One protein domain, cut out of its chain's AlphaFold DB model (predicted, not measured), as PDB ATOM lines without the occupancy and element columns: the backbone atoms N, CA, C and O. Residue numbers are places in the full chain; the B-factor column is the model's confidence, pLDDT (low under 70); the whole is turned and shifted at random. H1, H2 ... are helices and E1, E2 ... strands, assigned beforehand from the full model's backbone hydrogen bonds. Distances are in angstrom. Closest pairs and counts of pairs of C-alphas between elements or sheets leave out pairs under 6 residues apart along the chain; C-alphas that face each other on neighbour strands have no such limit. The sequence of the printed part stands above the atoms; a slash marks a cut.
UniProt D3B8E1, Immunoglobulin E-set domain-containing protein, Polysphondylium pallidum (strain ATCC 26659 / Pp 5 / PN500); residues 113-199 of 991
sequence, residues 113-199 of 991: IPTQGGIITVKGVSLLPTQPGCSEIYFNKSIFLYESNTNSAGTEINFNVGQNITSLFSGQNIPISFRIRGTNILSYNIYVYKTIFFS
ATOM      1  N   ILE A 113     399.076-199.745  28.133       88.00
ATOM      2  CA  ILE A 113     399.718-200.749  27.279       88.00
ATOM      3  C   ILE A 113     400.901-201.420  27.985       88.00
ATOM      4  O   ILE A 113     401.465-200.842  28.922       88.00
ATOM      5  N   PRO A 114     401.295-202.621  27.539       84.38
ATOM      6  CA  PRO A 114     402.529-203.265  27.964       84.38
ATOM      7  C   PRO A 114     403.787-202.431  27.698       84.38
ATOM      8  O   PRO A 114     403.836-201.623  26.769       84.38
ATOM      9  N   THR A 115     404.848-202.673  28.470       77.75
ATOM     10  CA  THR A 115     406.146-201.992  28.295       77.75
ATOM     11  C   THR A 115     406.870-202.392  27.003       77.75
ATOM     12  O   THR A 115     407.692-201.631  26.496       77.75
ATOM     13  N   GLN A 116     406.516-203.526  26.397       76.00
ATOM     14  CA  GLN A 116     406.991-203.948  25.073       76.00
ATOM     15  C   GLN A 116     406.293-203.254  23.886       76.00
ATOM     16  O   GLN A 116     406.625-203.545  22.736       76.00
ATOM     17  N   GLY A 117     405.337-202.357  24.141       82.00
ATOM     18  CA  GLY A 117     404.544-201.694  23.107       82.00
ATOM     19  C   GLY A 117     403.159-202.314  22.923       82.00
ATOM     20  O   GLY A 117     402.788-203.289  23.579       82.00
ATOM     21  N   GLY A 118     402.360-201.709  22.050       88.19
ATOM     22  CA  GLY A 118     400.954-202.052  21.861       88.19
ATOM     23  C   GLY A 118     400.148-200.874  21.326       88.19
ATOM     24  O   GLY A 118     400.710-199.898  20.839       88.19
ATOM     25  N   ILE A 119     398.823-200.959  21.428       91.00
ATOM     26  CA  ILE A 119     397.916-199.923  20.928       91.00
ATOM     27  C   ILE A 119     397.349-199.135  22.106       91.00
ATOM     28  O   ILE A 119     396.624-199.682  22.938       91.00
ATOM     29  N   ILE A 120     397.675-197.844  22.172       91.81
ATOM     30  CA  ILE A 120     397.012-196.910  23.083       91.81
ATOM     31  C   ILE A 120     395.664-196.557  22.467       91.81
ATOM     32  O   ILE A 120     395.606-195.975  21.386       91.81
ATOM     33  N   THR A 121     394.594-196.877  23.179       92.44
ATOM     34  CA  THR A 121     393.207-196.616  22.804       92.44
ATOM     35  C   THR A 121     392.684-195.479  23.655       92.44
ATOM     36  O   THR A 121     392.583-195.592  24.877       92.44
ATOM     37  N   VAL A 122     392.324-194.379  23.014       89.12
ATOM     38  CA  VAL A 122     391.748-193.205  23.663       89.12
ATOM     39  C   VAL A 122     390.265-193.188  23.354       89.12
ATOM     40  O   VAL A 122     389.870-193.136  22.191       89.12
ATOM     41  N   LYS A 123     389.446-193.238  24.403       87.75
ATOM     42  CA  LYS A 123     387.989-193.170  24.315       87.75
ATOM     43  C   LYS A 123     387.496-191.816  24.787       87.75
ATOM     44  O   LYS A 123     388.058-191.211  25.704       87.75
ATOM     45  N   GLY A 124     386.428-191.344  24.169       81.50
ATOM     46  CA  GLY A 124     385.918-190.016  24.442       81.50
ATOM     47  C   GLY A 124     384.855-189.572  23.458       81.50
ATOM     48  O   GLY A 124     384.147-190.385  22.872       81.50
ATOM     49  N   VAL A 125     384.752-188.261  23.313       75.62
ATOM     50  CA  VAL A 125     383.827-187.566  22.427       75.62
ATOM     51  C   VAL A 125     384.633-186.554  21.613       75.62
ATOM     52  O   VAL A 125     385.531-185.901  22.151       75.62
ATOM     53  N   SER A 126     384.289-186.422  20.329       74.62
ATOM     54  CA  SER A 126     384.928-185.523  19.357       74.62
ATOM     55  C   SER A 126     386.381-185.912  19.059       74.62
ATOM     56  O   SER A 126     387.307-185.117  19.203       74.62
ATOM     57  N   LEU A 127     386.583-187.184  18.691       77.56
ATOM     58  CA  LEU A 127     387.900-187.754  18.384       77.56
ATOM     59  C   LEU A 127     388.155-187.996  16.885       77.56
ATOM     60  O   LEU A 127     389.251-188.426  16.537       77.56
ATOM     61  N   LEU A 128     387.182-187.734  15.999       75.75
ATOM     62  CA  LEU A 128     387.379-187.881  14.549       75.75
ATOM     63  C   LEU A 128     388.371-186.837  14.010       75.75
ATOM     64  O   LEU A 128     388.149-185.640  14.199       75.75
ATOM     65  N   PRO A 129     389.427-187.252  13.289       69.88
ATOM     66  CA  PRO A 129     390.289-186.323  12.566       69.88
ATOM     67  C   PRO A 129     389.637-185.838  11.260       69.88
ATOM     68  O   PRO A 129     388.772-186.507  10.695       69.88
ATOM     69  N   THR A 130     390.132-184.732  10.691       67.12
ATOM     70  CA  THR A 130     389.752-184.302   9.328       67.12
ATOM     71  C   THR A 130     390.236-185.253   8.240       67.12
ATOM     72  O   THR A 130     389.631-185.327   7.174       67.12
ATOM     73  N   GLN A 131     391.348-185.950   8.478       67.44
ATOM     74  CA  GLN A 131     391.906-186.978   7.600       67.44
ATOM     75  C   GLN A 131     392.524-188.093   8.459       67.44
ATOM     76  O   GLN A 131     393.168-187.773   9.463       67.44
ATOM     77  N   PRO A 132     392.383-189.379   8.086       68.94
ATOM     78  CA  PRO A 132     393.008-190.478   8.822       68.94
ATOM     79  C   PRO A 132     394.516-190.259   9.013       68.94
ATOM     80  O   PRO A 132     395.214-189.881   8.071       68.94
ATOM     81  N   GLY A 133     395.020-190.483  10.229       73.50
ATOM     82  CA  GLY A 133     396.451-190.372  10.548       73.50
ATOM     83  C   GLY A 133     396.948-188.956  10.863       73.50
ATOM     84  O   GLY A 133     398.140-188.757  11.094       73.50
ATOM     85  N   CYS A 134     396.062-187.956  10.885       75.00
ATOM     86  CA  CYS A 134     396.434-186.563  11.151       75.00
ATOM     87  C   CYS A 134     396.410-186.172  12.635       75.00
ATOM     88  O   CYS A 134     396.845-185.066  12.968       75.00
ATOM     89  N   SER A 135     395.911-187.030  13.525       80.00
ATOM     90  CA  SER A 135     395.969-186.780  14.966       80.00
ATOM     91  C   SER A 135     397.294-187.247  15.566       80.00
ATOM     92  O   SER A 135     397.875-188.243  15.142       80.00
ATOM     93  N   GLU A 136     397.769-186.525  16.576       82.88
ATOM     94  CA  GLU A 136     399.048-186.761  17.245       82.88
ATOM     95  C   GLU A 136     398.841-186.815  18.771       82.88
ATOM     96  O   GLU A 136     398.110-186.000  19.346       82.88
ATOM     97  N   ILE A 137     399.520-187.744  19.443       83.94
ATOM     98  CA  ILE A 137     399.661-187.770  20.907       83.94
ATOM     99  C   ILE A 137     401.118-187.483  21.271       83.94
ATOM    100  O   ILE A 137     402.033-188.084  20.714       83.94
ATOM    101  N   TYR A 138     401.333-186.561  22.206       83.00
ATOM    102  CA  TYR A 138     402.651-186.116  22.656       83.00
ATOM    103  C   TYR A 138     402.877-186.522  24.109       83.00
ATOM    104  O   TYR A 138     402.076-186.164  24.976       83.00
ATOM    105  N   PHE A 139     403.996-187.195  24.377       80.12
ATOM    106  CA  PHE A 139     404.458-187.532  25.731       80.12
ATOM    107  C   PHE A 139     405.438-186.485  26.266       80.12
ATOM    108  O   PHE A 139     405.488-186.205  27.459       80.12
ATOM    109  N   ASN A 140     406.217-185.873  25.372       75.19
ATOM    110  CA  ASN A 140     407.025-184.686  25.638       75.19
ATOM    111  C   ASN A 140     407.263-183.923  24.316       75.19
ATOM    112  O   ASN A 140     406.638-184.222  23.299       75.19
ATOM    113  N   LYS A 141     408.162-182.928  24.309       70.12
ATOM    114  CA  LYS A 141     408.458-182.128  23.103       70.12
ATOM    115  C   LYS A 141     409.122-182.916  21.961       70.12
ATOM    116  O   LYS A 141     409.079-182.450  20.830       70.12
ATOM    117  N   SER A 142     409.728-184.065  22.252       75.44
ATOM    118  CA  SER A 142     410.539-184.849  21.311       75.44
ATOM    119  C   SER A 142     409.932-186.211  20.964       75.44
ATOM    120  O   SER A 142     410.382-186.852  20.021       75.44
ATOM    121  N   ILE A 143     408.930-186.666  21.721       82.31
ATOM    122  CA  ILE A 143     408.333-187.998  21.613       82.31
ATOM    123  C   ILE A 143     406.830-187.852  21.389       82.31
ATOM    124  O   ILE A 143     406.086-187.433  22.285       82.31
ATOM    125  N   PHE A 144     406.389-188.235  20.194       83.94
ATOM    126  CA  PHE A 144     404.993-188.207  19.779       83.94
ATOM    127  C   PHE A 144     404.663-189.381  18.851       83.94
ATOM    128  O   PHE A 144     405.555-189.987  18.257       83.94
ATOM    129  N   LEU A 145     403.375-189.706  18.745       87.62
ATOM    130  CA  LEU A 145     402.855-190.759  17.875       87.62
ATOM    131  C   LEU A 145     401.751-190.213  16.987       87.62
ATOM    132  O   LEU A 145     400.937-189.405  17.436       87.62
ATOM    133  N   TYR A 146     401.697-190.725  15.763       86.69
ATOM    134  CA  TYR A 146     400.582-190.505  14.857       86.69
ATOM    135  C   TYR A 146     399.469-191.515  15.105       86.69
ATOM    136  O   TYR A 146     399.702-192.660  15.506       86.69
ATOM    137  N   GLU A 147     398.248-191.068  14.856       89.31
ATOM    138  CA  GLU A 147     397.063-191.905  14.818       89.31
ATOM    139  C   GLU A 147     397.241-193.076  13.848       89.31
ATOM    140  O   GLU A 147     397.684-192.914  12.712       89.31
ATOM    141  N   SER A 148     396.842-194.261  14.302       88.75
ATOM    142  CA  SER A 148     396.803-195.474  13.483       88.75
ATOM    143  C   SER A 148     395.419-195.716  12.887       88.75
ATOM    144  O   SER A 148     395.308-196.057  11.712       88.75
ATOM    145  N   ASN A 149     394.361-195.529  13.678       88.31
ATOM    146  CA  ASN A 149     392.981-195.552  13.210       88.31
ATOM    147  C   ASN A 149     392.070-194.774  14.176       88.31
ATOM    148  O   ASN A 149     392.414-194.585  15.343       88.31
ATOM    149  N   THR A 150     390.894-194.384  13.685       86.31
ATOM    150  CA  THR A 150     389.787-193.841  14.484       86.31
ATOM    151  C   THR A 150     388.496-194.508  14.042       86.31
ATOM    152  O   THR A 150     388.305-194.785  12.854       86.31
ATOM    153  N   ASN A 151     387.600-194.792  14.983       85.38
ATOM    154  CA  ASN A 151     386.297-195.349  14.648       85.38
ATOM    155  C   ASN A 151     385.404-194.312  13.939       85.38
ATOM    156  O   ASN A 151     385.515-193.107  14.152       85.38
ATOM    157  N   SER A 152     384.457-194.774  13.124       79.12
ATOM    158  CA  SER A 152     383.552-193.890  12.367       79.12
ATOM    159  C   SER A 152     382.658-193.007  13.247       79.12
ATOM    160  O   SER A 152     382.124-192.008  12.773       79.12
ATOM    161  N   ALA A 153     382.491-193.363  14.524       75.88
ATOM    162  CA  ALA A 153     381.703-192.614  15.496       75.88
ATOM    163  C   ALA A 153     382.488-191.499  16.213       75.88
ATOM    164  O   ALA A 153     381.876-190.731  16.951       75.88
ATOM    165  N   GLY A 154     383.814-191.403  16.053       76.81
ATOM    166  CA  GLY A 154     384.630-190.402  16.755       76.81
ATOM    167  C   GLY A 154     384.642-190.533  18.264       76.81
ATOM    168  O   GLY A 154     384.828-189.540  18.969       76.81
ATOM    169  N   THR A 155     384.418-191.751  18.744       81.75
ATOM    170  CA  THR A 155     384.413-192.088  20.166       81.75
ATOM    171  C   THR A 155     385.645-192.872  20.596       81.75
ATOM    172  O   THR A 155     385.873-193.028  21.795       81.75
ATOM    173  N   GLU A 156     386.456-193.345  19.644       88.19
ATOM    174  CA  GLU A 156     387.666-194.122  19.901       88.19
ATOM    175  C   GLU A 156     388.742-193.860  18.835       88.19
ATOM    176  O   GLU A 156     388.479-194.024  17.644       88.19
ATOM    177  N   ILE A 157     389.950-193.497  19.271       87.69
ATOM    178  CA  ILE A 157     391.146-193.292  18.437       87.69
ATOM    179  C   ILE A 157     392.315-194.119  18.983       87.69
ATOM    180  O   ILE A 157     392.519-194.199  20.197       87.69
ATOM    181  N   ASN A 158     393.089-194.735  18.091       92.19
ATOM    182  CA  ASN A 158     394.155-195.674  18.430       92.19
ATOM    183  C   ASN A 158     395.529-195.186  17.953       92.19
ATOM    184  O   ASN A 158     395.685-194.748  16.811       92.19
ATOM    185  N   PHE A 159     396.558-195.363  18.784       91.50
ATOM    186  CA  PHE A 159     397.956-195.023  18.493       91.50
ATOM    187  C   PHE A 159     398.846-196.250  18.696       91.50
ATOM    188  O   PHE A 159     398.847-196.841  19.776       91.50
ATOM    189  N   ASN A 160     399.610-196.636  17.672       90.69
ATOM    190  CA  ASN A 160     400.498-197.796  17.752       90.69
ATOM    191  C   ASN A 160     401.860-197.400  18.343       90.69
ATOM    192  O   ASN A 160     402.504-196.469  17.859       90.69
ATOM    193  N   VAL A 161     402.307-198.119  19.370       87.75
ATOM    194  CA  VAL A 161     403.565-197.877  20.084       87.75
ATOM    195  C   VAL A 161     404.531-199.024  19.820       87.75
ATOM    196  O   VAL A 161     404.300-200.152  20.251       87.75
ATOM    197  N   GLY A 162     405.636-198.722  19.139       81.50
ATOM    198  CA  GLY A 162     406.729-199.671  18.915       81.50
ATOM    199  C   GLY A 162     407.770-199.683  20.041       81.50
ATOM    200  O   GLY A 162     407.885-198.732  20.815       81.50
ATOM    201  N   GLN A 163     408.600-200.729  20.076       73.75
ATOM    202  CA  GLN A 163     409.646-200.925  21.097       73.75
ATOM    203  C   GLN A 163     410.711-199.816  21.126       73.75
ATOM    204  O   GLN A 163     411.204-199.447  22.190       73.75
ATOM    205  N   ASN A 164     411.024-199.217  19.971       73.88
ATOM    206  CA  ASN A 164     411.960-198.087  19.890       73.88
ATOM    207  C   ASN A 164     411.499-196.905  20.752       73.88
ATOM    208  O   ASN A 164     412.314-196.167  21.291       73.88
ATOM    209  N   ILE A 165     410.186-196.746  20.902       74.00
ATOM    210  CA  ILE A 165     409.566-195.639  21.618       74.00
ATOM    211  C   ILE A 165     409.468-195.966  23.116       74.00
ATOM    212  O   ILE A 165     409.807-195.117  23.938       74.00
ATOM    213  N   THR A 166     409.123-197.206  23.482       72.19
ATOM    214  CA  THR A 166     409.063-197.633  24.894       72.19
ATOM    215  C   THR A 166     410.433-197.724  25.574       72.19
ATOM    216  O   THR A 166     410.519-197.599  26.793       72.19
ATOM    217  N   SER A 167     411.522-197.861  24.807       68.56
ATOM    218  CA  SER A 167     412.894-197.754  25.337       68.56
ATOM    219  C   SER A 167     413.284-196.341  25.788       68.56
ATOM    220  O   SER A 167     414.165-196.184  26.629       68.56
ATOM    221  N   LEU A 168     412.612-195.312  25.260       70.38
ATOM    222  CA  LEU A 168     412.907-193.907  25.548       70.38
ATOM    223  C   LEU A 168     412.087-193.361  26.723       70.38
ATOM    224  O   LEU A 168     412.487-192.377  27.343       70.38
ATOM    225  N   PHE A 169     410.939-193.973  27.022       71.62
ATOM    226  CA  PHE A 169     410.124-193.649  28.188       71.62
ATOM    227  C   PHE A 169     409.232-194.833  28.583       71.62
ATOM    228  O   PHE A 169     408.545-195.435  27.760       71.62
ATOM    229  N   SER A 170     409.202-195.125  29.880       72.38
ATOM    230  CA  SER A 170     408.231-196.007  30.529       72.38
ATOM    231  C   SER A 170     407.866-195.404  31.888       72.38
ATOM    232  O   SER A 170     408.591-194.538  32.381       72.38
ATOM    233  N   GLY A 171     406.724-195.773  32.469       75.44
ATOM    234  CA  GLY A 171     406.303-195.217  33.756       75.44
ATOM    235  C   GLY A 171     404.800-195.136  33.995       75.44
ATOM    236  O   GLY A 171     403.976-195.449  33.131       75.44
ATOM    237  N   GLN A 172     404.452-194.654  35.186       78.25
ATOM    238  CA  GLN A 172     403.097-194.242  35.545       78.25
ATOM    239  C   GLN A 172     402.930-192.729  35.555       78.25
ATOM    240  O   GLN A 172     403.876-191.980  35.790       78.25
ATOM    241  N   ASN A 173     401.683-192.299  35.363       80.38
ATOM    242  CA  ASN A 173     401.268-190.902  35.415       80.38
ATOM    243  C   ASN A 173     402.085-190.007  34.474       80.38
ATOM    244  O   ASN A 173     402.479-188.894  34.825       80.38
ATOM    245  N   ILE A 174     402.336-190.497  33.261       81.62
ATOM    246  CA  ILE A 174     403.038-189.766  32.213       81.62
ATOM    247  C   ILE A 174     402.086-188.694  31.676       81.62
ATOM    248  O   ILE A 174     401.022-189.042  31.153       81.62
ATOM    249  N   PRO A 175     402.425-187.399  31.798       82.31
ATOM    250  CA  PRO A 175     401.597-186.339  31.255       82.31
ATOM    251  C   PRO A 175     401.618-186.417  29.731       82.31
ATOM    252  O   PRO A 175     402.672-186.344  29.105       82.31
ATOM    253  N   ILE A 176     400.441-186.535  29.137       82.00
ATOM    254  CA  ILE A 176     400.255-186.558  27.693       82.00
ATOM    255  C   ILE A 176     399.383-185.394  27.253       82.00
ATOM    256  O   ILE A 176     398.487-184.931  27.969       82.00
ATOM    257  N   SER A 177     399.664-184.918  26.047       76.31
ATOM    258  CA  SER A 177     398.874-183.895  25.375       76.31
ATOM    259  C   SER A 177     398.430-184.387  24.006       76.31
ATOM    260  O   SER A 177     399.153-185.110  23.323       76.31
ATOM    261  N   PHE A 178     397.218-183.996  23.625       73.88
ATOM    262  CA  PHE A 178     396.574-184.437  22.399       73.88
ATOM    263  C   PHE A 178     396.502-183.314  21.385       73.88
ATOM    264  O   PHE A 178     396.179-182.170  21.716       73.88
ATOM    265  N   ARG A 179     396.713-183.680  20.128       72.69
ATOM    266  CA  ARG A 179     396.404-182.846  18.982       72.69
ATOM    267  C   ARG A 179     395.514-183.638  18.040       72.69
ATOM    268  O   ARG A 179     395.992-184.439  17.250       72.69
ATOM    269  N   ILE A 180     394.217-183.377  18.112       67.69
ATOM    270  CA  ILE A 180     393.251-183.902  17.147       67.69
ATOM    271  C   ILE A 180     393.156-182.860  16.041       67.69
ATOM    272  O   ILE A 180     392.727-181.729  16.292       67.69
ATOM    273  N   ARG A 181     393.664-183.175  14.843       63.03
ATOM    274  CA  ARG A 181     393.590-182.242  13.714       63.03
ATOM    275  C   ARG A 181     392.174-182.265  13.155       63.03
ATOM    276  O   ARG A 181     391.862-183.052  12.273       63.03
ATOM    277  N   GLY A 182     391.356-181.365  13.679       50.41
ATOM    278  CA  GLY A 182     390.203-180.811  12.995       50.41
ATOM    279  C   GLY A 182     390.467-179.342  12.693       50.41
ATOM    280  O   GLY A 182     390.351-178.524  13.598       50.41
ATOM    281  N   THR A 183     390.956-179.021  11.489       47.12
ATOM    282  CA  THR A 183     390.608-177.828  10.680       47.12
ATOM    283  C   THR A 183     391.657-177.579   9.592       47.12
ATOM    284  O   THR A 183     392.857-177.489   9.847       47.12
ATOM    285  N   ASN A 184     391.195-177.442   8.349       42.88
ATOM    286  CA  ASN A 184     391.983-176.990   7.200       42.88
ATOM    287  C   ASN A 184     392.364-175.503   7.328       42.88
ATOM    288  O   ASN A 184     391.940-174.688   6.512       42.88
ATOM    289  N   ILE A 185     393.127-175.104   8.351       40.94
ATOM    290  CA  ILE A 185     393.607-173.723   8.448       40.94
ATOM    291  C   ILE A 185     395.051-173.692   8.945       40.94
ATOM    292  O   ILE A 185     395.374-173.986  10.096       40.94
ATOM    293  N   LEU A 186     395.927-173.303   8.025       39.56
ATOM    294  CA  LEU A 186     397.294-172.867   8.264       39.56
ATOM    295  C   LEU A 186     397.296-171.590   9.121       39.56
ATOM    296  O   LEU A 186     397.522-170.508   8.595       39.56
ATOM    297  N   SER A 187     397.046-171.673  10.429       39.41
ATOM    298  CA  SER A 187     397.330-170.546  11.334       39.41
ATOM    299  C   SER A 187     397.229-170.924  12.814       39.41
ATOM    300  O   SER A 187     396.151-171.196  13.325       39.41
ATOM    301  N   TYR A 188     398.383-170.855  13.486       37.66
ATOM    302  CA  TYR A 188     398.590-170.698  14.933       37.66
ATOM    303  C   TYR A 188     397.992-171.745  15.898       37.66
ATOM    304  O   TYR A 188     396.859-171.642  16.339       37.66
ATOM    305  N   ASN A 189     398.847-172.677  16.346       42.56
ATOM    306  CA  ASN A 189     399.059-173.068  17.754       42.56
ATOM    307  C   ASN A 189     397.854-173.049  18.730       42.56
ATOM    308  O   ASN A 189     397.970-172.539  19.847       42.56
ATOM    309  N   ILE A 190     396.716-173.655  18.381       44.50
ATOM    310  CA  ILE A 190     395.672-173.971  19.368       44.50
ATOM    311  C   ILE A 190     395.983-175.344  19.957       44.50
ATOM    312  O   ILE A 190     395.559-176.390  19.473       44.50
ATOM    313  N   TYR A 191     396.781-175.330  21.014       44.69
ATOM    314  CA  TYR A 191     397.060-176.507  21.816       44.69
ATOM    315  C   TYR A 191     395.914-176.724  22.812       44.69
ATOM    316  O   TYR A 191     395.696-175.911  23.719       44.69
ATOM    317  N   VAL A 192     395.186-177.835  22.695       47.53
ATOM    318  CA  VAL A 192     394.270-178.265  23.757       47.53
ATOM    319  C   VAL A 192     395.117-178.857  24.883       47.53
ATOM    320  O   VAL A 192     395.310-180.061  24.994       47.53
ATOM    321  N   TYR A 193     395.640-177.993  25.753       48.88
ATOM    322  CA  TYR A 193     396.317-178.437  26.969       48.88
ATOM    323  C   TYR A 193     395.262-178.890  27.984       48.88
ATOM    324  O   TYR A 193     394.749-178.097  28.776       48.88
ATOM    325  N   LYS A 194     394.845-180.150  27.917       53.66
ATOM    326  CA  LYS A 194     394.382-180.870  29.104       53.66
ATOM    327  C   LYS A 194     395.439-181.930  29.354       53.66
ATOM    328  O   LYS A 194     395.554-182.859  28.564       53.66
ATOM    329  N   THR A 195     396.245-181.736  30.394       63.50
ATOM    330  CA  THR A 195     397.192-182.761  30.823       63.50
ATOM    331  C   THR A 195     396.373-183.948  31.293       63.50
ATOM    332  O   THR A 195     395.641-183.850  32.277       63.50
ATOM    333  N   ILE A 196     396.440-185.034  30.538       75.06
ATOM    334  CA  ILE A 196     395.890-186.322  30.942       75.06
ATOM    335  C   ILE A 196     397.080-187.213  31.250       75.06
ATOM    336  O   ILE A 196     398.176-186.994  30.742       75.06
ATOM    337  N   PHE A 197     396.882-188.173  32.135       83.38
ATOM    338  CA  PHE A 197     397.934-189.071  32.557       83.38
ATOM    339  C   PHE A 197     397.756-190.420  31.875       83.38
ATOM    340  O   PHE A 197     396.684-191.018  31.931       83.38
ATOM    341  N   PHE A 198     398.813-190.876  31.218       86.12
ATOM    342  CA  PHE A 198     398.928-192.215  30.669       86.12
ATOM    343  C   PHE A 198     399.888-193.036  31.529       86.12
ATOM    344  O   PHE A 198     400.869-192.517  32.060       86.12
ATOM    345  N   SER A 199     399.606-194.325  31.662       85.69
ATOM    346  CA  SER A 199     400.426-195.248  32.438       85.69
ATOM    347  C   SER A 199     400.629-196.528  31.647       85.69
ATOM    348  O   SER A 199     399.676-197.072  31.084       85.69
TER     349      SER A 199
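What this domain is: This is residues 113 to 199 of the 991 residues of the protein "Immunoglobulin E-set domain-containing protein" of Polysphondylium pallidum (strain ATCC 26659 / Pp 5 / PN500) (UniProt D3B8E1). One six-stranded sheet curls round like part of a barrel, left open where its two edge strands E1 and E6 stay apart, with the one-turn helix H1 off one end. The long loop of residues 180 to 195, between E5 and E6, swings away from the sheet. The printed part has 87 residues, with strands E1 to E4, then H1, then E5 and E6; the sheet's order is E1, E4, E3, E2, E5, E6, all antiparallel. The class is mostly strand, though only 37 residues, under half, are in named elements. The whole is compact, with a radius of gyration of the C-alphas of 12.9 A and spans of 35 by 27 by 20 A.

Where its parts are: E1, residues 118 to 125, is the longest strand; it begins at C-alpha 118 (400.954, -202.052, 21.861) and measures 22.4 A. E2, residues 136 to 138, is 6.5 A long. E3, residues 144 to 150, measures 17.1 A, and E4, residues 156 to 161, 16.3 A. H1, residues 163 to 166, is 5.1 A long, with C-alpha 163 at (409.646, -200.925, 21.097). E5, residues 174 to 179, measures 16.3 A. E6, residues 196 to 198, is 6.6 A long and ends at C-alpha 198 (398.928, -192.215, 30.669).

How they stand to each other: E1, an edge strand, is antiparallel to E4 at 157 degrees, with N 120 and O 159 2.8 A apart. E3 and E4 form a hairpin at 135 degrees, with N 158 and O 149 2.8 A apart. E2 and E3 form a hairpin at 142 degrees, with N 145 and O 137 2.9 A apart. E2 and E5 are antiparallel at 152 degrees, with N 138 and O 177 2.8 A apart. E5 and E6 form a hairpin at 119 degrees, with N 174 and O 198 2.8 A apart. Pairing is staggered: E3 pairs with E2 over 144 to 146 and with E4 over 147 to 150, while E5 pairs with E6 over 174 to 176 and with E2 over 177 to 179. E2, E3 and E4 are a meander, each strand the antiparallel neighbour of the one before; with E1, the neighbour of E4, they make a Greek key. H1 is only just not on the sheet, with 4 pairs of C-alphas within 10 A; it is too short for any O i to N i+4 pair.

The domain as a whole: The C-alphas of Gln 116 and Ser 187, the two farthest apart, are 37.4 A apart. The printed part has no cut. The link from E5 to E6, 16 residues, is long. The mean pLDDT of the printed part is 74.5; residues 129 to 132, 167 and 180 to 195 are under 70.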